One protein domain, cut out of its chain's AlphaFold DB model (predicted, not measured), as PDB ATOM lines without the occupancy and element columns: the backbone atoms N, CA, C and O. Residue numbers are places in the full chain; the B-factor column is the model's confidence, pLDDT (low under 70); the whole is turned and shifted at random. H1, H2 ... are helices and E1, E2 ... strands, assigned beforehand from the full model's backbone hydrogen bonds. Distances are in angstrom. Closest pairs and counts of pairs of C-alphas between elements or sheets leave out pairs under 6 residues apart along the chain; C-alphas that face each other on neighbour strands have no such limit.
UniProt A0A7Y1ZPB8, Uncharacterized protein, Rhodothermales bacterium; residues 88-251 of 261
ATOM      1  N   LEU A  88     -38.093 -15.389  -1.929       63.38
ATOM      2  CA  LEU A  88     -37.558 -14.697  -0.765       63.38
ATOM      3  C   LEU A  88     -36.285 -13.959  -1.183       63.38
ATOM      4  O   LEU A  88     -35.227 -14.568  -1.348       63.38
ATOM      5  N   PHE A  89     -36.384 -12.640  -1.330       80.88
ATOM      6  CA  PHE A  89     -35.225 -11.786  -1.538       80.88
ATOM      7  C   PHE A  89     -34.270 -11.897  -0.349       80.88
ATOM      8  O   PHE A  89     -34.589 -11.521   0.780       80.88
ATOM      9  N   LYS A  90     -33.068 -12.414  -0.603       89.38
ATOM     10  CA  LYS A  90     -32.004 -12.528   0.392       89.38
ATOM     11  C   LYS A  90     -30.917 -11.510   0.097       89.38
ATOM     12  O   LYS A  90     -30.065 -11.720  -0.766       89.38
ATOM     13  N   VAL A  91     -30.923 -10.424   0.859       94.44
ATOM     14  CA  VAL A  91     -29.872  -9.405   0.823       94.44
ATOM     15  C   VAL A  91     -28.728  -9.812   1.748       94.44
ATOM     16  O   VAL A  91     -28.932 -10.042   2.942       94.44
ATOM     17  N   ARG A  92     -27.504  -9.882   1.216       95.31
ATOM     18  CA  ARG A  92     -26.293 -10.159   2.000       95.31
ATOM     19  C   ARG A  92     -25.326  -8.983   1.944       95.31
ATOM     20  O   ARG A  92     -24.841  -8.643   0.871       95.31
ATOM     21  N   ARG A  93     -24.986  -8.424   3.111       96.50
ATOM     22  CA  ARG A  93     -23.965  -7.370   3.247       96.50
ATOM     23  C   ARG A  93     -22.553  -7.922   3.076       96.50
ATOM     24  O   ARG A  93     -22.212  -8.973   3.625       96.50
ATOM     25  N   ILE A  94     -21.708  -7.167   2.387       94.88
ATOM     26  CA  ILE A  94     -20.285  -7.442   2.203       94.88
ATOM     27  C   ILE A  94     -19.474  -6.581   3.183       94.88
ATOM     28  O   ILE A  94     -19.562  -5.357   3.137       94.88
ATOM     29  N   PRO A  95     -18.696  -7.167   4.112       92.38
ATOM     30  CA  PRO A  95     -17.845  -6.392   5.018       92.38
ATOM     31  C   PRO A  95     -16.654  -5.758   4.281       92.38
ATOM     32  O   PRO A  95     -16.291  -6.198   3.193       92.38
ATOM     33  N   LYS A  96     -15.958  -4.811   4.928       89.06
ATOM     34  CA  LYS A  96     -14.734  -4.165   4.406       89.06
ATOM     35  C   LYS A  96     -13.701  -5.153   3.838       89.06
ATOM     36  O   LYS A  96     -13.145  -4.911   2.768       89.06
ATOM     37  N   LEU A  97     -13.462  -6.266   4.541       88.62
ATOM     38  CA  LEU A  97     -12.523  -7.321   4.125       88.62
ATOM     39  C   LEU A  97     -13.020  -8.138   2.918       88.62
ATOM     40  O   LEU A  97     -12.223  -8.754   2.223       88.62
ATOM     41  N   GLY A  98     -14.328  -8.136   2.647       88.31
ATOM     42  CA  GLY A  98     -14.944  -8.852   1.530       88.31
ATOM     43  C   GLY A  98     -14.992  -8.064   0.218       88.31
ATOM     44  O   GLY A  98     -15.470  -8.602  -0.776       88.31
ATOM     45  N   ARG A  99     -14.513  -6.812   0.189       87.38
ATOM     46  CA  ARG A  99     -14.544  -5.961  -1.016       87.38
ATOM     47  C   ARG A  99     -13.771  -6.565  -2.181       87.38
ATOM     48  O   ARG A  99     -14.257  -6.557  -3.303       87.38
ATOM     49  N   GLU A 100     -12.587  -7.117  -1.915       84.38
ATOM     50  CA  GLU A 100     -11.773  -7.725  -2.976       84.38
ATOM     51  C   GLU A 100     -12.490  -8.914  -3.611       84.38
ATOM     52  O   GLU A 100     -12.520  -9.048  -4.833       84.38
ATOM     53  N   TRP A 101     -13.119  -9.741  -2.772       89.12
ATOM     54  CA  TRP A 101     -13.954 -10.844  -3.226       89.12
ATOM     55  C   TRP A 101     -15.129 -10.325  -4.063       89.12
ATOM     56  O   TRP A 101     -15.363 -10.849  -5.147       89.12
ATOM     57  N   PHE A 102     -15.823  -9.276  -3.617       89.56
ATOM     58  CA  PHE A 102     -16.948  -8.699  -4.355       89.56
ATOM     59  C   PHE A 102     -16.535  -8.226  -5.749       89.56
ATOM     60  O   PHE A 102     -17.100  -8.699  -6.726       89.56
ATOM     61  N   LEU A 103     -15.499  -7.389  -5.850       85.94
ATOM     62  CA  LEU A 103     -15.017  -6.875  -7.138       85.94
ATOM     63  C   LEU A 103     -14.525  -7.990  -8.070       85.94
ATOM     64  O   LEU A 103     -14.667  -7.891  -9.281       85.94
ATOM     65  N   SER A 104     -13.952  -9.059  -7.509       86.06
ATOM     66  CA  SER A 104     -13.458 -10.187  -8.310       86.06
ATOM     67  C   SER A 104     -14.584 -11.089  -8.826       86.06
ATOM     68  O   SER A 104     -14.443 -11.681  -9.890       86.06
ATOM     69  N   ASN A 105     -15.683 -11.229  -8.076       87.56
ATOM     70  CA  ASN A 105     -16.809 -12.100  -8.445       87.56
ATOM     71  C   ASN A 105     -17.894 -11.357  -9.232       87.56
ATOM     72  O   ASN A 105     -18.662 -11.985  -9.954       87.56
ATOM     73  N   PHE A 106     -17.939 -10.035  -9.102       87.12
ATOM     74  CA  PHE A 106     -18.890  -9.157  -9.765       87.12
ATOM     75  C   PHE A 106     -18.120  -8.025 -10.453       87.12
ATOM     76  O   PHE A 106     -18.048  -6.920  -9.911       87.12
ATOM     77  N   PRO A 107     -17.483  -8.298 -11.607       83.88
ATOM     78  CA  PRO A 107     -16.793  -7.267 -12.365       83.88
ATOM     79  C   PRO A 107     -17.833  -6.292 -12.919       83.88
ATOM     80  O   PRO A 107     -18.506  -6.590 -13.905       83.88
ATOM     81  N   ILE A 108     -17.979  -5.152 -12.247       78.38
ATOM     82  CA  ILE A 108     -18.902  -4.096 -12.658       78.38
ATOM     83  C   ILE A 108     -18.343  -3.441 -13.918       78.38
ATOM     84  O   ILE A 108     -17.204  -2.974 -13.904       78.38
ATOM     85  N   GLN A 109     -19.120  -3.446 -15.001       75.06
ATOM     86  CA  GLN A 109     -18.707  -2.827 -16.265       75.06
ATOM     87  C   GLN A 109     -19.055  -1.345 -16.293       75.06
ATOM     88  O   GLN A 109     -18.199  -0.524 -16.586       75.06
ATOM     89  N   ASP A 110     -20.307  -1.039 -15.955       79.88
ATOM     90  CA  ASP A 110     -20.870   0.306 -15.911       79.88
ATOM     91  C   ASP A 110     -21.800   0.390 -14.700       79.88
ATOM     92  O   ASP A 110     -22.640  -0.493 -14.491       79.88
ATOM     93  N   TRP A 111     -21.735   1.484 -13.947       82.81
ATOM     94  CA  TRP A 111     -22.709   1.737 -12.891       82.81
ATOM     95  C   TRP A 111     -24.002   2.340 -13.440       82.81
ATOM     96  O   TRP A 111     -24.001   3.315 -14.194       82.81
ATOM     97  N   ALA A 112     -25.129   1.810 -12.980       83.88
ATOM     98  CA  ALA A 112     -26.430   2.438 -13.117       83.88
ATOM     99  C   ALA A 112     -27.048   2.647 -11.734       83.88
ATOM    100  O   ALA A 112     -26.881   1.829 -10.832       83.88
ATOM    101  N   PHE A 113     -27.734   3.770 -11.546       81.88
ATOM    102  CA  PHE A 113     -28.150   4.211 -10.221       81.88
ATOM    103  C   PHE A 113     -29.502   4.901 -10.245       81.88
ATOM    104  O   PHE A 113     -29.927   5.478 -11.252       81.88
ATOM    105  N   LEU A 114     -30.124   4.878  -9.075       75.00
ATOM    106  CA  LEU A 114     -31.328   5.602  -8.748       75.00
ATOM    107  C   LEU A 114     -31.017   6.530  -7.569       75.00
ATOM    108  O   LEU A 114     -30.530   6.089  -6.526       75.00
ATOM    109  N   GLY A 115     -31.222   7.830  -7.790       64.00
ATOM    110  CA  GLY A 115     -31.007   8.878  -6.790       64.00
ATOM    111  C   GLY A 115     -32.286   9.234  -6.031       64.00
ATOM    112  O   GLY A 115     -33.355   8.711  -6.323       64.00
ATOM    113  N   SER A 116     -32.187  10.190  -5.110       57.22
ATOM    114  CA  SER A 116     -33.245  10.579  -4.166       57.22
ATOM    115  C   SER A 116     -34.399  11.420  -4.746       57.22
ATOM    116  O   SER A 116     -35.072  12.142  -4.016       57.22
ATOM    117  N   ASN A 117     -34.638  11.367  -6.059       54.06
ATOM    118  CA  ASN A 117     -35.585  12.261  -6.736       54.06
ATOM    119  C   ASN A 117     -36.995  11.675  -6.927       54.06
ATOM    120  O   ASN A 117     -37.842  12.357  -7.509       54.06
ATOM    121  N   ASP A 118     -37.270  10.456  -6.451       56.56
ATOM    122  CA  ASP A 118     -38.625   9.903  -6.492       56.56
ATOM    123  C   ASP A 118     -39.396  10.234  -5.201       56.56
ATOM    124  O   ASP A 118     -38.840  10.555  -4.155       56.56
ATOM    125  N   LEU A 119     -40.728  10.151  -5.246       64.00
ATOM    126  CA  LEU A 119     -41.591  10.335  -4.065       64.00
ATOM    127  C   LEU A 119     -41.696   9.056  -3.209       64.00
ATOM    128  O   LEU A 119     -42.688   8.851  -2.508       64.00
ATOM    129  N   ALA A 120     -40.711   8.161  -3.297       76.88
ATOM    130  CA  ALA A 120     -40.719   6.912  -2.549       76.88
ATOM    131  C   ALA A 120     -40.320   7.148  -1.078       76.88
ATOM    132  O   ALA A 120     -39.530   8.049  -0.784       76.88
ATOM    133  N   PRO A 121     -40.805   6.324  -0.128       80.88
ATOM    134  CA  PRO A 121     -40.519   6.509   1.294       80.88
ATOM    135  C   PRO A 121     -39.031   6.669   1.627       80.88
ATOM    136  O   PRO A 121     -38.680   7.559   2.400       80.88
ATOM    137  N   VAL A 122     -38.143   5.884   1.008       85.00
ATOM    138  CA  VAL A 122     -36.695   5.992   1.252       85.00
ATOM    139  C   VAL A 122     -36.118   7.337   0.790       85.00
ATOM    140  O   VAL A 122     -35.297   7.888   1.510       85.00
ATOM    141  N   ASP A 123     -36.600   7.942  -0.298       83.88
ATOM    142  CA  ASP A 123     -36.110   9.256  -0.768       83.88
ATOM    143  C   ASP A 123     -36.530  10.408   0.136       83.88
ATOM    144  O   ASP A 123     -35.848  11.422   0.243       83.88
ATOM    145  N   THR A 124     -37.661  10.244   0.816       86.88
ATOM    146  CA  THR A 124     -38.176  11.239   1.761       86.88
ATOM    147  C   THR A 124     -37.680  11.009   3.188       86.88
ATOM    148  O   THR A 124     -37.838  11.882   4.043       86.88
ATOM    149  N   THR A 125     -37.060   9.864   3.472       90.94
ATOM    150  CA  THR A 125     -36.533   9.545   4.803       90.94
ATOM    151  C   THR A 125     -35.195  10.243   5.009       90.94
ATOM    152  O   THR A 125     -34.344  10.242   4.125       90.94
ATOM    153  N   HIS A 126     -34.994  10.835   6.187       92.75
ATOM    154  CA  HIS A 126     -33.714  11.455   6.527       92.75
ATOM    155  C   HIS A 126     -32.559  10.453   6.454       92.75
ATOM    156  O   HIS A 126     -32.657   9.351   7.005       92.75
ATOM    157  N   THR A 127     -31.449  10.865   5.842       93.44
ATOM    158  CA  THR A 127     -30.270  10.019   5.623       93.44
ATOM    159  C   THR A 127     -29.732   9.455   6.932       93.44
ATOM    160  O   THR A 127     -29.444   8.261   7.019       93.44
ATOM    161  N   TRP A 128     -29.703  10.264   7.998       94.00
ATOM    162  CA  TRP A 128     -29.252   9.796   9.308       94.00
ATOM    163  C   TRP A 128     -30.099   8.646   9.879       94.00
ATOM    164  O   TRP A 128     -29.565   7.791  10.593       94.00
ATOM    165  N   ARG A 129     -31.401   8.591   9.555       95.56
ATOM    166  CA  ARG A 129     -32.286   7.485   9.955       95.56
ATOM    167  C   ARG A 129     -31.983   6.239   9.146       95.56
ATOM    168  O   ARG A 129     -31.788   5.180   9.733       95.56
ATOM    169  N   LEU A 130     -31.871   6.377   7.823       96.12
ATOM    170  CA  LEU A 130     -31.510   5.269   6.932       96.12
ATOM    171  C   LEU A 130     -30.171   4.649   7.332       96.12
ATOM    172  O   LEU A 130     -30.059   3.431   7.430       96.12
ATOM    173  N   ARG A 131     -29.178   5.482   7.648       96.25
ATOM    174  CA  ARG A 131     -27.869   5.048   8.140       96.25
ATOM    175  C   ARG A 131     -27.965   4.232   9.434       96.25
ATOM    176  O   ARG A 131     -27.303   3.198   9.542       96.25
ATOM    177  N   GLY A 132     -28.795   4.659  10.388       96.88
ATOM    178  CA  GLY A 132     -29.035   3.927  11.636       96.88
ATOM    179  C   GLY A 132     -29.837   2.633  11.446       96.88
ATOM    180  O   GLY A 132     -29.564   1.650  12.132       96.88
ATOM    181  N   MET A 133     -30.775   2.601  10.494       97.69
ATOM    182  CA  MET A 133     -31.517   1.388  10.121       97.69
ATOM    183  C   MET A 133     -30.610   0.355   9.450       97.69
ATOM    184  O   MET A 133     -30.615  -0.823   9.809       97.69
ATOM    185  N   LEU A 134     -29.755   0.802   8.528       97.69
ATOM    186  CA  LEU A 134     -28.728  -0.041   7.917       97.69
ATOM    187  C   LEU A 134     -27.754  -0.586   8.973       97.69
ATOM    188  O   LEU A 134     -27.401  -1.764   8.921       97.69
ATOM    189  N   GLU A 135     -27.374   0.222   9.970       97.06
ATOM    190  CA  GLU A 135     -26.564  -0.234  11.108       97.06
ATOM    191  C   GLU A 135     -27.279  -1.308  11.940       97.06
ATOM    192  O   GLU A 135     -26.655  -2.287  12.350       97.06
ATOM    193  N   ALA A 136     -28.582  -1.152  12.178       97.00
ATOM    194  CA  ALA A 136     -29.366  -2.109  12.951       97.00
ATOM    195  C   ALA A 136     -29.475  -3.464  12.243       97.00
ATOM    196  O   ALA A 136     -29.208  -4.502  12.848       97.00
ATOM    197  N   SER A 137     -29.822  -3.463  10.954       96.56
ATOM    198  CA  SER A 137     -30.089  -4.701  10.213       96.56
ATOM    199  C   SER A 137     -28.844  -5.339   9.602       96.56
ATOM    200  O   SER A 137     -28.775  -6.561   9.481       96.56
ATOM    201  N   TYR A 138     -27.848  -4.537   9.222       96.19
ATOM    202  CA  TYR A 138     -26.667  -5.008   8.496       96.19
ATOM    203  C   TYR A 138     -25.344  -4.669   9.184       96.19
ATOM    204  O   TYR A 138     -24.295  -5.117   8.717       96.19
ATOM    205  N   GLY A 139     -25.344  -3.962  10.313       95.38
ATOM    206  CA  GLY A 139     -24.130  -3.563  11.026       95.38
ATOM    207  C   GLY A 139     -23.353  -2.469  10.300       95.38
ATOM    208  O   GLY A 139     -23.915  -1.684   9.539       95.38
ATOM    209  N   THR A 140     -22.042  -2.432  10.518       94.56
ATOM    210  CA  THR A 140     -21.220  -1.317  10.046       94.56
ATOM    211  C   THR A 140     -21.113  -1.246   8.517       94.56
ATOM    212  O   THR A 140     -21.124  -2.293   7.851       94.56
ATOM    213  N   PRO A 141     -20.944  -0.034   7.947       95.75
ATOM    214  CA  PRO A 141     -20.736   0.149   6.517       95.75
ATOM    215  C   PRO A 141     -19.546  -0.659   6.006       95.75
ATOM    216  O   PRO A 141     -18.550  -0.870   6.716       95.75
ATOM    217  N   THR A 142     -19.610  -1.063   4.742       94.00
ATOM    218  CA  THR A 142     -18.476  -1.653   4.027       94.00
ATOM    219  C   THR A 142     -17.314  -0.667   3.985       94.00
ATOM    220  O   THR A 142     -16.170  -1.057   4.236       94.00
ATOM    221  N   GLN A 143     -17.620   0.610   3.761       90.50
ATOM    222  CA  GLN A 143     -16.656   1.696   3.691       90.50
ATOM    223  C   GLN A 143     -17.244   2.981   4.287       90.50
ATOM    224  O   GLN A 143     -18.449   3.194   4.263       90.50
ATOM    225  N   THR A 144     -16.382   3.810   4.859       89.62
ATOM    226  CA  THR A 144     -16.670   5.171   5.334       89.62
ATOM    227  C   THR A 144     -15.559   6.088   4.839       89.62
ATOM    228  O   THR A 144     -14.518   5.594   4.395       89.62
ATOM    229  N   LEU A 145     -15.716   7.401   4.993       84.12
ATOM    230  CA  LEU A 145     -14.706   8.391   4.607       84.12
ATOM    231  C   LEU A 145     -13.267   8.035   5.057       84.12
ATOM    232  O   LEU A 145     -12.313   8.094   4.282       84.12
ATOM    233  N   THR A 146     -13.092   7.584   6.301       83.38
ATOM    234  CA  THR A 146     -11.753   7.240   6.831       83.38
ATOM    235  C   THR A 146     -11.153   5.968   6.238       83.38
ATOM    236  O   THR A 146      -9.942   5.766   6.302       83.38
ATOM    237  N   ASP A 147     -11.969   5.111   5.625       84.12
ATOM    238  CA  ASP A 147     -11.515   3.851   5.039       84.12
ATOM    239  C   ASP A 147     -10.914   4.010   3.637       84.12
ATOM    240  O   ASP A 147     -10.276   3.066   3.163       84.12
ATOM    241  N   PHE A 148     -11.105   5.163   2.985       71.88
ATOM    242  CA  PHE A 148     -10.490   5.455   1.687       71.88
ATOM    243  C   PHE A 148      -8.970   5.608   1.810       71.88
ATOM    244  O   PHE A 148      -8.247   5.223   0.904       71.88
ATOM    245  N   GLY A 149      -8.454   6.095   2.942       69.12
ATOM    246  CA  GLY A 149      -7.010   6.252   3.175       69.12
ATOM    247  C   GLY A 149      -6.360   7.447   2.459       69.12
ATOM    248  O   GLY A 149      -5.250   7.816   2.820       69.12
ATOM    249  N   TYR A 150      -7.063   8.084   1.520       72.12
ATOM    250  CA  TYR A 150      -6.642   9.290   0.788       72.12
ATOM    251  C   TYR A 150      -7.725  10.380   0.814       72.12
ATOM    252  O   TYR A 150      -7.761  11.250  -0.043       72.12
ATOM    253  N   TRP A 151      -8.621  10.368   1.807       76.88
ATOM    254  CA  TRP A 151      -9.702  11.362   1.907       76.88
ATOM    255  C   TRP A 151      -9.198  12.816   1.929       76.88
ATOM    256  O   TRP A 151      -9.943  13.723   1.598       76.88
ATOM    257  N   ARG A 152      -7.929  13.039   2.295       81.38
ATOM    258  CA  ARG A 152      -7.268  14.354   2.249       81.38
ATOM    259  C   ARG A 152      -6.978  14.849   0.830       81.38
ATOM    260  O   ARG A 152      -6.780  16.044   0.655       81.38
ATOM    261  N   ASP A 153      -6.929  13.939  -0.137       82.12
ATOM    262  CA  ASP A 153      -6.645  14.226  -1.544       82.12
ATOM    263  C   ASP A 153      -7.939  14.383  -2.366       82.12
ATOM    264  O   ASP A 153      -7.896  14.804  -3.521       82.12
ATOM    265  N   LEU A 154      -9.087  14.036  -1.775       78.44
ATOM    266  CA  LEU A 154     -10.404  14.188  -2.380       78.44
ATOM    267  C   LEU A 154     -10.880  15.640  -2.280       78.44
ATOM    268  O   LEU A 154     -10.664  16.306  -1.266       78.44
ATOM    269  N   GLN A 155     -11.562  16.109  -3.324       81.88
ATOM    270  CA  GLN A 155     -12.351  17.335  -3.227       81.88
ATOM    271  C   GLN A 155     -13.598  17.087  -2.365       81.88
ATOM    272  O   GLN A 155     -14.077  15.947  -2.322       81.88
ATOM    273  N   PRO A 156     -14.137  18.113  -1.689       78.69
ATOM    274  CA  PRO A 156     -15.321  17.958  -0.851       78.69
ATOM    275  C   PRO A 156     -16.508  17.271  -1.523       78.69
ATOM    276  O   PRO A 156     -17.090  16.355  -0.944       78.69
ATOM    277  N   GLU A 157     -16.767  17.603  -2.788       75.88
ATOM    278  CA  GLU A 157     -17.884  17.060  -3.567       75.88
ATOM    279  C   GLU A 157     -17.728  15.556  -3.834       75.88
ATOM    280  O   GLU A 157     -18.668  14.880  -4.259       75.88
ATOM    281  N   GLN A 158     -16.525  15.024  -3.600       77.81
ATOM    282  CA  GLN A 158     -16.190  13.616  -3.757       77.81
ATOM    283  C   GLN A 158     -16.334  12.819  -2.452       77.81
ATOM    284  O   GLN A 158     -16.101  11.607  -2.438       77.81
ATOM    285  N   PHE A 159     -16.698  13.464  -1.341       83.12
ATOM    286  CA  PHE A 159     -16.827  12.794  -0.055       83.12
ATOM    287  C   PHE A 159     -18.071  11.907   0.005       83.12
ATOM    288  O   PHE A 159     -19.196  12.353   0.237       83.12
ATOM    289  N   ILE A 160     -17.837  10.600  -0.094       86.12
ATOM    290  CA  ILE A 160     -18.825   9.588   0.269       86.12
ATOM    291  C   ILE A 160     -18.767   9.372   1.780       86.12
ATOM    292  O   ILE A 160     -17.747   8.939   2.329       86.12
ATOM    293  N   GLN A 161     -19.880   9.636   2.459       87.56
ATOM    294  CA  GLN A 161     -19.951   9.528   3.917       87.56
ATOM    295  C   GLN A 161     -19.881   8.064   4.353       87.56
ATOM    296  O   GLN A 161     -19.074   7.681   5.208       87.56
ATOM    297  N   PHE A 162     -20.679   7.218   3.700       92.19
ATOM    298  CA  PHE A 162     -20.661   5.778   3.893       92.19
ATOM    299  C   PHE A 162     -21.064   5.021   2.628       92.19
ATOM    300  O   PHE A 162     -21.823   5.514   1.797       92.19
ATOM    301  N   GLU A 163     -20.609   3.773   2.551       93.50
ATOM    302  CA  GLU A 163     -21.015   2.799   1.548       93.50
ATOM    303  C   GLU A 163     -21.363   1.467   2.203       93.50
ATOM    304  O   GLU A 163     -20.590   0.899   2.986       93.50
ATOM    305  N   TYR A 164     -22.496   0.913   1.801       96.38
ATOM    306  CA  TYR A 164     -22.850  -0.475   2.028       96.38
ATOM    307  C   TYR A 164     -22.847  -1.228   0.713       96.38
ATOM    308  O   TYR A 164     -23.501  -0.834  -0.246       96.38
ATOM    309  N   TRP A 165     -22.123  -2.336   0.683       95.81
ATOM    310  CA  TRP A 165     -22.056  -3.216  -0.472       95.81
ATOM    311  C   TRP A 165     -22.868  -4.463  -0.189       95.81
ATOM    312  O   TRP A 165     -22.760  -5.067   0.886       95.81
ATOM    313  N   PHE A 166     -23.659  -4.874  -1.166       96.62
ATOM    314  CA  PHE A 166     -24.607  -5.957  -1.024       96.62
ATOM    315  C   PHE A 166     -24.604  -6.865  -2.240       96.62
ATOM    316  O   PHE A 166     -24.284  -6.467  -3.357       96.62
ATOM    317  N   VAL A 167     -25.023  -8.102  -2.006       95.31
ATOM    318  CA  VAL A 167     -25.411  -9.012  -3.075       95.31
ATOM    319  C   VAL A 167     -26.828  -9.491  -2.795       95.31
ATOM    320  O   VAL A 167     -27.093 -10.052  -1.726       95.31
ATOM    321  N   LEU A 168     -27.730  -9.273  -3.748       94.00
ATOM    322  CA  LEU A 168     -29.090  -9.799  -3.716       94.00
ATOM    323  C   LEU A 168     -29.098 -11.204  -4.323       94.00
ATOM    324  O   LEU A 168     -28.555 -11.427  -5.407       94.00
ATOM    325  N   ASN A 169     -29.670 -12.166  -3.596       91.06
ATOM    326  CA  ASN A 169     -29.793 -13.571  -4.004       91.06
ATOM    327  C   ASN A 169     -28.462 -14.212  -4.447       91.06
ATOM    328  O   ASN A 169     -28.442 -15.141  -5.244       91.06
ATOM    329  N   ASN A 170     -27.335 -13.722  -3.913       88.50
ATOM    330  CA  ASN A 170     -25.972 -14.106  -4.303       88.50
ATOM    331  C   ASN A 170     -25.614 -13.881  -5.790       88.50
ATOM    332  O   ASN A 170     -24.593 -14.399  -6.234       88.50
ATOM    333  N   GLN A 171     -26.407 -13.109  -6.535       90.00
ATOM    334  CA  GLN A 171     -26.242 -12.926  -7.980       90.00
ATOM    335  C   GLN A 171     -26.106 -11.465  -8.388       90.00
ATOM    336  O   GLN A 171     -25.286 -11.155  -9.243       90.00
ATOM    337  N   ILE A 172     -26.896 -10.579  -7.783       92.75
ATOM    338  CA  ILE A 172     -26.993  -9.193  -8.235       92.75
ATOM    339  C   ILE A 172     -26.172  -8.308  -7.291       92.75
ATOM    340  O   ILE A 172     -26.552  -8.160  -6.121       92.75
ATOM    341  N   PRO A 173     -25.042  -7.743  -7.750       94.25
ATOM    342  CA  PRO A 173     -24.243  -6.812  -6.969       94.25
ATOM    343  C   PRO A 173     -24.926  -5.446  -6.921       94.25
ATOM    344  O   PRO A 173     -25.366  -4.920  -7.944       94.25
ATOM    345  N   PHE A 174     -24.985  -4.834  -5.747       94.44
ATOM    346  CA  PHE A 174     -25.431  -3.452  -5.634       94.44
ATOM    347  C   PHE A 174     -24.793  -2.762  -4.431       94.44
ATOM    348  O   PHE A 174     -24.346  -3.406  -3.479       94.44
ATOM    349  N   ILE A 175     -24.737  -1.440  -4.489       94.44
ATOM    350  CA  ILE A 175     -24.207  -0.582  -3.440       94.44
ATOM    351  C   ILE A 175     -25.249   0.454  -3.035       94.44
ATOM    352  O   ILE A 175     -26.083   0.880  -3.835       94.44
ATOM    353  N   VAL A 176     -25.184   0.848  -1.771       94.44
ATOM    354  CA  VAL A 176     -25.941   1.956  -1.200       94.44
ATOM    355  C   VAL A 176     -24.961   2.937  -0.601       94.44
ATOM    356  O   VAL A 176     -24.094   2.534   0.175       94.44
ATOM    357  N   LEU A 177     -25.106   4.208  -0.940       91.81
ATOM    358  CA  LEU A 177     -24.159   5.238  -0.537       91.81
ATOM    359  C   LEU A 177     -24.828   6.581  -0.277       91.81
ATOM    360  O   LEU A 177     -25.895   6.886  -0.815       91.81
ATOM    361  N   ASP A 178     -24.157   7.373   0.547       90.31
ATOM    362  CA  ASP A 178     -24.521   8.749   0.852       90.31
ATOM    363  C   ASP A 178     -23.437   9.713   0.361       90.31
ATOM    364  O   ASP A 178     -22.292   9.662   0.819       90.31
ATOM    365  N   THR A 179     -23.824  10.594  -0.560       81.75
ATOM    366  CA  THR A 179     -22.994  11.677  -1.115       81.75
ATOM    367  C   THR A 179     -23.388  13.057  -0.608       81.75
ATOM    368  O   THR A 179     -22.755  14.032  -0.987       81.75
ATOM    369  N   ASN A 180     -24.464  13.176   0.172       77.69
ATOM    370  CA  ASN A 180     -25.029  14.480   0.520       77.69
ATOM    371  C   ASN A 180     -24.880  14.793   2.011       77.69
ATOM    372  O   ASN A 180     -24.788  15.960   2.387       77.69
ATOM    373  N   GLY A 181     -24.827  13.770   2.862       85.06
ATOM    374  CA  GLY A 181     -24.629  13.942   4.289       85.06
ATOM    375  C   GLY A 181     -25.844  13.605   5.147       85.06
ATOM    376  O   GLY A 181     -26.950  13.344   4.662       85.06
ATOM    377  N   PRO A 182     -25.659  13.651   6.476       86.00
ATOM    378  CA  PRO A 182     -26.641  13.182   7.450       86.00
ATOM    379  C   PRO A 182     -27.903  14.055   7.518       86.00
ATOM    380  O   PRO A 182     -28.944  13.572   7.967       86.00
ATOM    381  N   PHE A 183     -27.823  15.326   7.112       87.19
ATOM    382  CA  PHE A 183     -28.920  16.296   7.217       87.19
ATOM    383  C   PHE A 183     -29.913  16.218   6.061       87.19
ATOM    384  O   PHE A 183     -31.032  16.725   6.161       87.19
ATOM    385  N   GLU A 184     -29.517  15.532   4.999       88.25
ATOM    386  CA  GLU A 184     -30.291  15.401   3.781       88.25
ATOM    387  C   GLU A 184     -31.277  14.230   3.871       88.25
ATOM    388  O   GLU A 184     -31.591  13.696   4.950       88.25
ATOM    389  N   ARG A 185     -31.860  13.882   2.725       89.88
ATOM    390  CA  ARG A 185     -32.800  12.774   2.596       89.88
ATOM    391  C   ARG A 185     -32.371  11.812   1.501       89.88
ATOM    392  O   ARG A 185     -31.800  12.204   0.482       89.88
ATOM    393  N   GLY A 186     -32.741  10.557   1.715       90.25
ATOM    394  CA  GLY A 186     -32.473   9.474   0.792       90.25
ATOM    395  C   GLY A 186     -31.012   9.048   0.756       90.25
ATOM    396  O   GLY A 186     -30.135   9.580   1.428       90.25
ATOM    397  N   VAL A 187     -30.779   8.020  -0.042       92.00
ATOM    398  CA  VAL A 187     -29.466   7.451  -0.336       92.00
ATOM    399  C   VAL A 187     -29.476   7.021  -1.791       92.00
ATOM    400  O   VAL A 187     -30.535   6.723  -2.351       92.00
ATOM    401  N   VAL A 188     -28.305   6.971  -2.410       89.75
ATOM    402  CA  VAL A 188     -28.181   6.460  -3.772       89.75
ATOM    403  C   VAL A 188     -28.122   4.941  -3.719       89.75
ATOM    404  O   VAL A 188     -27.367   4.373  -2.930       89.75
ATOM    405  N   VAL A 189     -28.898   4.286  -4.583       91.62
ATOM    406  CA  VAL A 189     -28.779   2.850  -4.853       91.62
ATOM    407  C   VAL A 189     -28.177   2.685  -6.234       91.62
ATOM    408  O   VAL A 189     -28.703   3.240  -7.198       91.62
ATOM    409  N   ALA A 190     -27.098   1.919  -6.341       90.81
ATOM    410  CA  ALA A 190     -26.446   1.650  -7.613       90.81
ATOM    411  C   ALA A 190     -26.156   0.165  -7.805       90.81
ATOM    412  O   ALA A 190     -25.874  -0.561  -6.858       90.81
ATOM    413  N   THR A 191     -26.225  -0.288  -9.046       90.56
ATOM    414  CA  THR A 191     -25.961  -1.665  -9.464       90.56
ATOM    415  C   THR A 191     -25.227  -1.651 -10.803       90.56
ATOM    416  O   THR A 191     -25.028  -0.589 -11.399       90.56
ATOM    417  N   ASP A 192     -24.799  -2.820 -11.273       87.31
ATOM    418  CA  ASP A 192     -24.300  -2.941 -12.638       87.31
ATOM    419  C   ASP A 192     -25.429  -2.614 -13.623       87.31
ATOM    420  O   ASP A 192     -26.575  -3.030 -13.443       87.31
ATOM    421  N   LYS A 193     -25.111  -1.873 -14.681       86.00
ATOM    422  CA  LYS A 193     -26.048  -1.459 -15.726       86.00
ATOM    423  C   LYS A 193     -26.839  -2.610 -16.344       86.00
ATOM    424  O   LYS A 193     -27.969  -2.378 -16.766       86.00
ATOM    425  N   GLN A 194     -26.312  -3.835 -16.355       88.56
ATOM    426  CA  GLN A 194     -27.063  -5.017 -16.792       88.56
ATOM    427  C   GLN A 194     -28.321  -5.297 -15.941       88.56
ATOM    428  O   GLN A 194     -29.216  -5.997 -16.399       88.56
ATOM    429  N   HIS A 195     -28.402  -4.738 -14.728       89.19
ATOM    430  CA  HIS A 195     -29.511  -4.873 -13.778       89.19
ATOM    431  C   HIS A 195     -30.326  -3.580 -13.605       89.19
ATOM    432  O   HIS A 195     -31.078  -3.446 -12.639       89.19
ATOM    433  N   ILE A 196     -30.193  -2.600 -14.509       86.12
ATOM    434  CA  ILE A 196     -30.912  -1.320 -14.389       86.12
ATOM    435  C   ILE A 196     -32.436  -1.496 -14.386       86.12
ATOM    436  O   ILE A 196     -33.125  -0.816 -13.629       86.12
ATOM    437  N   ASP A 197     -32.955  -2.447 -15.161       87.94
ATOM    438  CA  ASP A 197     -34.392  -2.731 -15.224       87.94
ATOM    439  C   ASP A 197     -34.929  -3.302 -13.896       87.94
ATOM    440  O   ASP A 197     -36.106  -3.137 -13.573       87.94
ATOM    441  N   ASP A 198     -34.050  -3.893 -13.079       89.50
ATOM    442  CA  ASP A 198     -34.374  -4.478 -11.778       89.50
ATOM    443  C   ASP A 198     -34.141  -3.507 -10.607       89.50
ATOM    444  O   ASP A 198     -34.448  -3.841  -9.461       89.50
ATOM    445  N   ILE A 199     -33.618  -2.295 -10.845       87.81
ATOM    446  CA  ILE A 199     -33.129  -1.408  -9.772       87.81
ATOM    447  C   ILE A 199     -34.202  -1.054  -8.735       87.81
ATOM    448  O   ILE A 199     -33.906  -0.949  -7.544       87.81
ATOM    449  N   MET A 200     -35.464  -0.938  -9.157       88.25
ATOM    450  CA  MET A 200     -36.593  -0.706  -8.251       88.25
ATOM    451  C   MET A 200     -36.877  -1.923  -7.370       88.25
ATOM    452  O   MET A 200     -37.109  -1.769  -6.173       88.25
ATOM    453  N   ALA A 201     -36.811  -3.134  -7.929       89.94
ATOM    454  CA  ALA A 201     -36.976  -4.366  -7.164       89.94
ATOM    455  C   ALA A 201     -35.814  -4.566  -6.178       89.94
ATOM    456  O   ALA A 201     -36.052  -4.899  -5.020       89.94
ATOM    457  N   ILE A 202     -34.575  -4.281  -6.599       91.31
ATOM    458  CA  ILE A 202     -33.380  -4.317  -5.738       91.31
ATOM    459  C   ILE A 202     -33.539  -3.353  -4.559       91.31
ATOM    460  O   ILE A 202     -33.322  -3.722  -3.403       91.31
ATOM    461  N   ARG A 203     -33.954  -2.117  -4.848       91.81
ATOM    462  CA  ARG A 203     -34.196  -1.082  -3.842       91.81
ATOM    463  C   ARG A 203     -35.283  -1.498  -2.854       91.81
ATOM    464  O   ARG A 203     -35.066  -1.399  -1.649       91.81
ATOM    465  N   ASN A 204     -36.418  -1.993  -3.338       91.25
ATOM    466  CA  ASN A 204     -37.524  -2.413  -2.478       91.25
ATOM    467  C   ASN A 204     -37.146  -3.622  -1.614       91.25
ATOM    468  O   ASN A 204     -37.420  -3.617  -0.415       91.25
ATOM    469  N   ALA A 205     -36.425  -4.596  -2.180       92.25
ATOM    470  CA  ALA A 205     -35.919  -5.758  -1.453       92.25
ATOM    471  C   ALA A 205     -35.023  -5.381  -0.260       92.25
ATOM    472  O   ALA A 205     -34.974  -6.117   0.726       92.25
ATOM    473  N   LEU A 206     -34.323  -4.244  -0.337       94.12
ATOM    474  CA  LEU A 206     -33.553  -3.702   0.780       94.12
ATOM    475  C   LEU A 206     -34.410  -2.837   1.718       94.12
ATOM    476  O   LEU A 206     -34.379  -3.043   2.929       94.12
ATOM    477  N   PHE A 207     -35.128  -1.841   1.195       94.12
ATOM    478  CA  PHE A 207     -35.692  -0.772   2.027       94.12
ATOM    479  C   PHE A 207     -37.095  -1.037   2.563       94.12
ATOM    480  O   PHE A 207     -37.410  -0.521   3.631       94.12
ATOM    481  N   GLU A 208     -37.932  -1.842   1.904       92.69
ATOM    482  CA  GLU A 208     -39.246  -2.200   2.460       92.69
ATOM    483  C   GLU A 208     -39.141  -2.862   3.846       92.69
ATOM    484  O   GLU A 208     -39.808  -2.382   4.770       92.69
ATOM    485  N   PRO A 209     -38.293  -3.892   4.065       92.56
ATOM    486  CA  PRO A 209     -38.159  -4.482   5.393       92.56
ATOM    487  C   PRO A 209     -37.534  -3.514   6.408       92.56
ATOM    488  O   PRO A 209     -38.000  -3.465   7.544       92.56
ATOM    489  N   LEU A 210     -36.545  -2.703   6.006       94.12
ATOM    490  CA  LEU A 210     -35.906  -1.707   6.883       94.12
ATOM    491  C   LEU A 210     -36.897  -0.659   7.394       94.12
ATOM    492  O   LEU A 210     -36.924  -0.342   8.581       94.12
ATOM    493  N   LEU A 211     -37.720  -0.122   6.493       94.06
ATOM    494  CA  LEU A 211     -38.711   0.895   6.832       94.06
ATOM    495  C   LEU A 211     -39.878   0.312   7.635       94.06
ATOM    496  O   LEU A 211     -40.492   1.034   8.417       94.06
ATOM    497  N   SER A 212     -40.173  -0.978   7.456       93.00
ATOM    498  CA  SER A 212     -41.239  -1.667   8.186       93.00
ATOM    499  C   SER A 212     -40.881  -1.925   9.649       93.00
ATOM    500  O   SER A 212     -41.748  -1.791  10.508       93.00
ATOM    501  N   THR A 213     -39.629  -2.293   9.953       92.94
ATOM    502  CA  THR A 213     -39.185  -2.438  11.350       92.94
ATOM    503  C   THR A 213     -38.912  -1.078  11.979       92.94
ATOM    504  O   THR A 213     -39.299  -0.831  13.116       92.94
ATOM    505  N   GLY A 214     -38.261  -0.181  11.232       92.19
ATOM    506  CA  GLY A 214     -37.870   1.141  11.712       92.19
ATOM    507  C   GLY A 214     -36.786   1.119  12.794       92.19
ATOM    508  O   GLY A 214     -36.470   2.174  13.349       92.19
ATOM    509  N   ASP A 215     -36.216  -0.053  13.088       96.12
ATOM    510  CA  ASP A 215     -35.196  -0.233  14.115       96.12
ATOM    511  C   ASP A 215     -33.931   0.532  13.746       96.12
ATOM    512  O   ASP A 215     -33.454   0.470  12.615       96.12
ATOM    513  N   MET A 216     -33.353   1.229  14.719       96.56
ATOM    514  CA  MET A 216     -32.127   1.996  14.538       96.56
ATOM    515  C   MET A 216     -31.090   1.588  15.570       96.56
ATOM    516  O   MET A 216     -31.407   1.375  16.741       96.56
ATOM    517  N   LYS A 217     -29.827   1.534  15.146       96.50
ATOM    518  CA  LYS A 217     -28.693   1.298  16.035       96.50
ATOM    519  C   LYS A 217     -27.802   2.542  16.101       96.50
ATOM    520  O   LYS A 217     -27.633   3.203  15.072       96.50
ATOM    521  N   PRO A 218     -27.235   2.867  17.279       96.69
ATOM    522  CA  PRO A 218     -26.307   3.978  17.404       96.69
ATOM    523  C   PRO A 218     -25.107   3.850  16.464       96.69
ATOM    524  O   PRO A 218     -24.560   2.758  16.286       96.69
ATOM    525  N   TYR A 219     -24.681   4.975  15.901       95.44
ATOM    526  CA  TYR A 219     -23.499   5.080  15.051       95.44
ATOM    527  C   TYR A 219     -22.873   6.472  15.161       95.44
ATOM    528  O   TYR A 219     -23.500   7.423  15.626       95.44
ATOM    529  N   ILE A 220     -21.625   6.585  14.715       95.44
ATOM    530  CA  ILE A 220     -20.897   7.845  14.595       95.44
ATOM    531  C   ILE A 220     -20.075   7.805  13.315       95.44
ATOM    532  O   ILE A 220     -19.430   6.797  13.035       95.44
ATOM    533  N   ASP A 221     -20.085   8.905  12.574       93.88
ATOM    534  CA  ASP A 221     -19.329   9.097  11.344       93.88
ATOM    535  C   ASP A 221     -18.659  10.488  11.362       93.88
ATOM    536  O   ASP A 221     -19.022  11.381  12.141       93.88
ATOM    537  N   TYR A 222     -17.627  10.656  10.535       93.00
ATOM    538  CA  TYR A 222     -17.091  11.980  10.222       93.00
ATOM    539  C   TYR A 222     -17.894  12.560   9.070       93.00
ATOM    540  O   TYR A 222     -18.176  11.843   8.116       93.00
ATOM    541  N   TYR A 223     -18.216  13.843   9.162       91.38
ATOM    542  CA  TYR A 223     -18.928  14.578   8.127       91.38
ATOM    543  C   TYR A 223     -18.213  15.893   7.857       91.38
ATOM    544  O   TYR A 223     -17.761  16.558   8.793       91.38
ATOM    545  N   TYR A 224     -18.106  16.248   6.586       88.75
ATOM    546  CA  TYR A 224     -17.652  17.561   6.158       88.75
ATOM    547  C   TYR A 224     -18.827  18.311   5.558       88.75
ATOM    548  O   TYR A 224     -19.527  17.781   4.696       88.75
ATOM    549  N   ASP A 225     -19.020  19.528   6.035       87.31
ATOM    550  CA  ASP A 225     -20.027  20.445   5.541       87.31
ATOM    551  C   ASP A 225     -19.368  21.434   4.578       87.31
ATOM    552  O   ASP A 225     -18.542  22.255   4.988       87.31
ATOM    553  N   GLU A 226     -19.727  21.330   3.301       84.06
ATOM    554  CA  GLU A 226     -19.216  22.195   2.236       84.06
ATOM    555  C   GLU A 226     -19.646  23.654   2.407       84.06
ATOM    556  O   GLU A 226     -18.876  24.556   2.085       84.06
ATOM    557  N   GLU A 227     -20.855  23.906   2.921       84.62
ATOM    558  CA  GLU A 227     -21.392  25.265   3.047       84.62
ATOM    559  C   GLU A 227     -20.608  26.067   4.089       84.62
ATOM    560  O   GLU A 227     -20.339  27.257   3.904       84.62
ATOM    561  N   PHE A 228     -20.213  25.402   5.175       85.75
ATOM    562  CA  PHE A 228     -19.515  26.031   6.294       85.75
ATOM    563  C   PHE A 228     -18.005  25.775   6.322       85.75
ATOM    564  O   PHE A 228     -17.351  26.249   7.253       85.75
ATOM    565  N   ASP A 229     -17.456  25.038   5.348       87.25
ATOM    566  CA  ASP A 229     -16.054  24.589   5.316       87.25
ATOM    567  C   ASP A 229     -15.608  24.016   6.677       87.25
ATOM    568  O   ASP A 229     -14.616  24.424   7.290       87.25
ATOM    569  N   ALA A 230     -16.421  23.105   7.217       90.75
ATOM    570  CA  ALA A 230     -16.294  22.664   8.600       90.75
ATOM    571  C   ALA A 230     -16.437  21.149   8.752       90.75
ATOM    572  O   ALA A 230     -17.259  20.495   8.114       90.75
ATOM    573  N   TRP A 231     -15.640  20.591   9.665       92.75
ATOM    574  CA  TRP A 231     -15.675  19.175  10.008       92.75
ATOM    575  C   TRP A 231     -16.512  18.920  11.254       92.75
ATOM    576  O   TRP A 231     -16.437  19.650  12.245       92.75
ATOM    577  N   TYR A 232     -17.236  17.806  11.238       93.44
ATOM    578  CA  TYR A 232     -18.089  17.363  12.327       93.44
ATOM    579  C   TYR A 232     -17.889  15.878  12.639       93.44
ATOM    580  O   TYR A 232     -17.623  15.052  11.766       93.44
ATOM    581  N   LYS A 233     -18.085  15.525  13.912       94.44
ATOM    582  CA  LYS A 233     -18.526  14.189  14.323       94.44
ATOM    583  C   LYS A 233     -20.039  14.219  14.425       94.44
ATOM    584  O   LYS A 233     -20.585  14.996  15.210       94.44
ATOM    585  N   THR A 234     -20.696  13.374  13.652       94.25
ATOM    586  CA  THR A 234     -22.155  13.304  13.577       94.25
ATOM    587  C   THR A 234     -22.618  11.871  13.758       94.25
ATOM    588  O   THR A 234     -21.856  10.933  13.510       94.25
ATOM    589  N   GLY A 235     -23.845  11.678  14.212       94.00
ATOM    590  CA  GLY A 235     -24.392  10.342  14.363       94.00
ATOM    591  C   GLY A 235     -25.628  10.290  15.233       94.00
ATOM    592  O   GLY A 235     -26.148  11.308  15.679       94.00
ATOM    593  N   TYR A 236     -26.087   9.071  15.473       94.31
ATOM    594  CA  TYR A 236     -27.223   8.774  16.332       94.31
ATOM    595  C   TYR A 236     -26.715   8.053  17.577       94.31
ATOM    596  O   TYR A 236     -26.013   7.050  17.452       94.31
ATOM    597  N   ASP A 237     -27.049   8.541  18.769       92.25
ATOM    598  CA  ASP A 237     -26.582   7.945  20.031       92.25
ATOM    599  C   ASP A 237     -27.543   6.900  20.622       92.25
ATOM    600  O   ASP A 237     -27.233   6.270  21.633       92.25
ATOM    601  N   GLY A 238     -28.682   6.662  19.965       92.06
ATOM    602  CA  GLY A 238     -29.745   5.786  20.459       92.06
ATOM    603  C   GLY A 238     -30.992   6.535  20.908       92.06
ATOM    604  O   GLY A 238     -32.039   5.903  21.026       92.06
ATOM    605  N   SER A 239     -30.890   7.851  21.102       90.69
ATOM    606  CA  SER A 239     -32.019   8.733  21.403       90.69
ATOM    607  C   SER A 239     -32.109   9.866  20.387       90.69
ATOM    608  O   SER A 239     -33.152  10.042  19.759       90.69
ATOM    609  N   ASP A 240     -31.001  10.572  20.161       89.94
ATOM    610  CA  ASP A 240     -30.971  11.801  19.377       89.94
ATOM    611  C   ASP A 240     -29.861  11.793  18.319       89.94
ATOM    612  O   ASP A 240     -28.839  11.102  18.415       89.94
ATOM    613  N   LEU A 241     -30.078  12.593  17.272       92.00
ATOM    614  CA  LEU A 241     -29.018  12.982  16.350       92.00
ATOM    615  C   LEU A 241     -28.100  13.976  17.069       92.00
ATOM    616  O   LEU A 241     -28.568  14.986  17.594       92.00
ATOM    617  N   PHE A 242     -26.793  13.740  17.035       92.94
ATOM    618  CA  PHE A 242     -25.803  14.693  17.520       92.94
ATOM    619  C   PHE A 242     -24.909  15.179  16.387       92.94
ATOM    620  O   PHE A 242     -24.596  14.449  15.449       92.94
ATOM    621  N   VAL A 243     -24.448  16.420  16.526       93.25
ATOM    622  CA  VAL A 243     -23.496  17.067  15.625       93.25
ATOM    623  C   VAL A 243     -22.509  17.821  16.493       93.25
ATOM    624  O   VAL A 243     -22.899  18.656  17.309       93.25
ATOM    625  N   ARG A 244     -21.223  17.503  16.368       94.31
ATOM    626  CA  ARG A 244     -20.164  18.133  17.158       94.31
ATOM    627  C   ARG A 244     -19.086  18.649  16.220       94.31
ATOM    628  O   ARG A 244     -18.498  17.821  15.522       94.31
ATOM    629  N   PRO A 245     -18.818  19.963  16.186       94.44
ATOM    630  CA  PRO A 245     -17.726  20.488  15.383       94.44
ATOM    631  C   PRO A 245     -16.405  19.908  15.883       94.44
ATOM    632  O   PRO A 245     -16.202  19.743  17.088       94.44
ATOM    633  N   ILE A 246     -15.519  19.591  14.949       94.50
ATOM    634  CA  ILE A 246     -14.176  19.089  15.222       94.50
ATOM    635  C   ILE A 246     -13.165  19.828  14.353       94.50
ATOM    636  O   ILE A 246     -13.484  20.368  13.295       94.50
ATOM    637  N   ARG A 247     -11.904  19.800  14.768       92.94
ATOM    638  CA  ARG A 247     -10.790  20.199  13.909       92.94
ATOM    639  C   ARG A 247     -10.403  19.042  12.996       92.94
ATOM    640  O   ARG A 247     -10.443  17.884  13.400       92.94
ATOM    641  N   THR A 248      -9.881  19.347  11.810       89.56
ATOM    642  CA  THR A 248      -9.335  18.338  10.881       89.56
ATOM    643  C   THR A 248      -8.240  17.472  11.524       89.56
ATOM    644  O   THR A 248      -8.073  16.308  11.169       89.56
ATOM    645  N   SER A 249      -7.500  18.008  12.504       89.31
ATOM    646  CA  SER A 249      -6.495  17.264  13.280       89.31
ATOM    647  C   SER A 249      -7.079  16.162  14.170       89.31
ATOM    648  O   SER A 249      -6.342  15.291  14.615       89.31
ATOM    649  N   GLU A 250      -8.381  16.203  14.460       90.19
ATOM    650  CA  GLU A 250      -9.084  15.200  15.268       90.19
ATOM    651  C   GLU A 250      -9.615  14.028  14.433       90.19
ATOM    652  O   GLU A 250     -10.128  13.057  14.996       90.19
ATOM    653  N   ILE A 251      -9.504  14.105  13.103       88.94
ATOM    654  CA  ILE A 251      -9.887  13.024  12.196       88.94
ATOM    655  C   ILE A 251      -8.778  11.980  12.206       88.94
ATOM    656  O   ILE A 251      -7.673  12.199  11.704       88.94
TER     657      ILE A 251
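What this domain is: This is residues 88 to 251 of the 261 residues of an uncharacterized protein of Rhodothermales bacterium (UniProt A0A7Y1ZPB8). A strongly twisted five-strand sheet has the long helix H4 and the helix H3 packed over one face and H1 over part of the other. H3 also packs on a second, smaller sheet of three strands, E6 to E8, which makes one end of the domain. The printed part has 164 residues, with four named helices and eight named strands in the order E1 H1 E2 H2 H3 E3 E4 E5 H4 E6 E7 E8. The class is mixed, helices and strands; the sheets, E1 E3 E4 E5 E2 and E6 E7 E8, are all antiparallel. The whole is compact, radius of gyration of the C-alphas 15.6 A, spanning 44 by 34 by 28 A.

Where its parts are: Begin with the larger sheet: E1 is residues 91 to 94, starting at C-alpha 91 (-29.872, -9.405, 0.823). Beside it find E3, 162 to 168, 19.3 A long, then E4, 172 to 178, 20.3 A, E5, 188 to 192, and E2, 111 to 114. The helices are H1, 96 to 105, H2, 121 to 124, H3, 127 to 138, 15.7 A, and H4, 193 to 213, 30.1 A. H4 ends at C-alpha 213 (-39.185, -2.438, 11.350). E6 is 219 to 225, E7 is 230 to 236, 19.3 A, and E8 is 241 to 246, ending at C-alpha 246 (-14.176, 19.089, 15.222).

How they stand to each other: E3 E4 E5 and E6 E7 E8 are meanders, each strand the antiparallel neighbour of the one before. Look for N 94 and O 165 of E1 and E3, 2.8 A; N 166 and O 174 of E3 and E4, 2.8 A; N 175 and O 190 of E4 and E5, 2.8 A; and N 191 and O 112 of E5 and E2, 2.8 A. H4 is on this sheet at a height of 7.2 A, with a kink of 53 degrees near residue 200. H3 is on the same face, H1 on the opposite face. H3 and H4 touch, about perpendicular at 86 degrees, through residues 133 to 137 and 210 to 211 alone; the closest C-alphas are those of Met 133 and Leu 210, 6.3 A. H2 is close to H4 but not clearly touching, the C-alphas of Val 122 and Phe 207 being closest at 6.9 A. H3 is also on E6 E7 E8, at a height of 8.2 A; its closest C-alpha pair with E6 is Gly 132 and Tyr 219, 6.6 A. In that sheet, N 221 and O 234 of E6 and E7 are 2.9 A apart, and N 244 and O 233 of E7 and E8 2.8 A. In H3 every O i to N i+4 pair is within hydrogen-bond range, in H1 4 of 6 and in H4 11 of 17; H2 is too short for such a pair.

The domain as a whole: The two C-alphas farthest apart are those of Leu 88 and Ser 249, 46.7 A. The printed part has no cut. The link from H3 to E3 is long, 23 residues, 139 to 161. The mean pLDDT of the printed part is 88.4; residues 88, 115 to 119 and 149 are under 70.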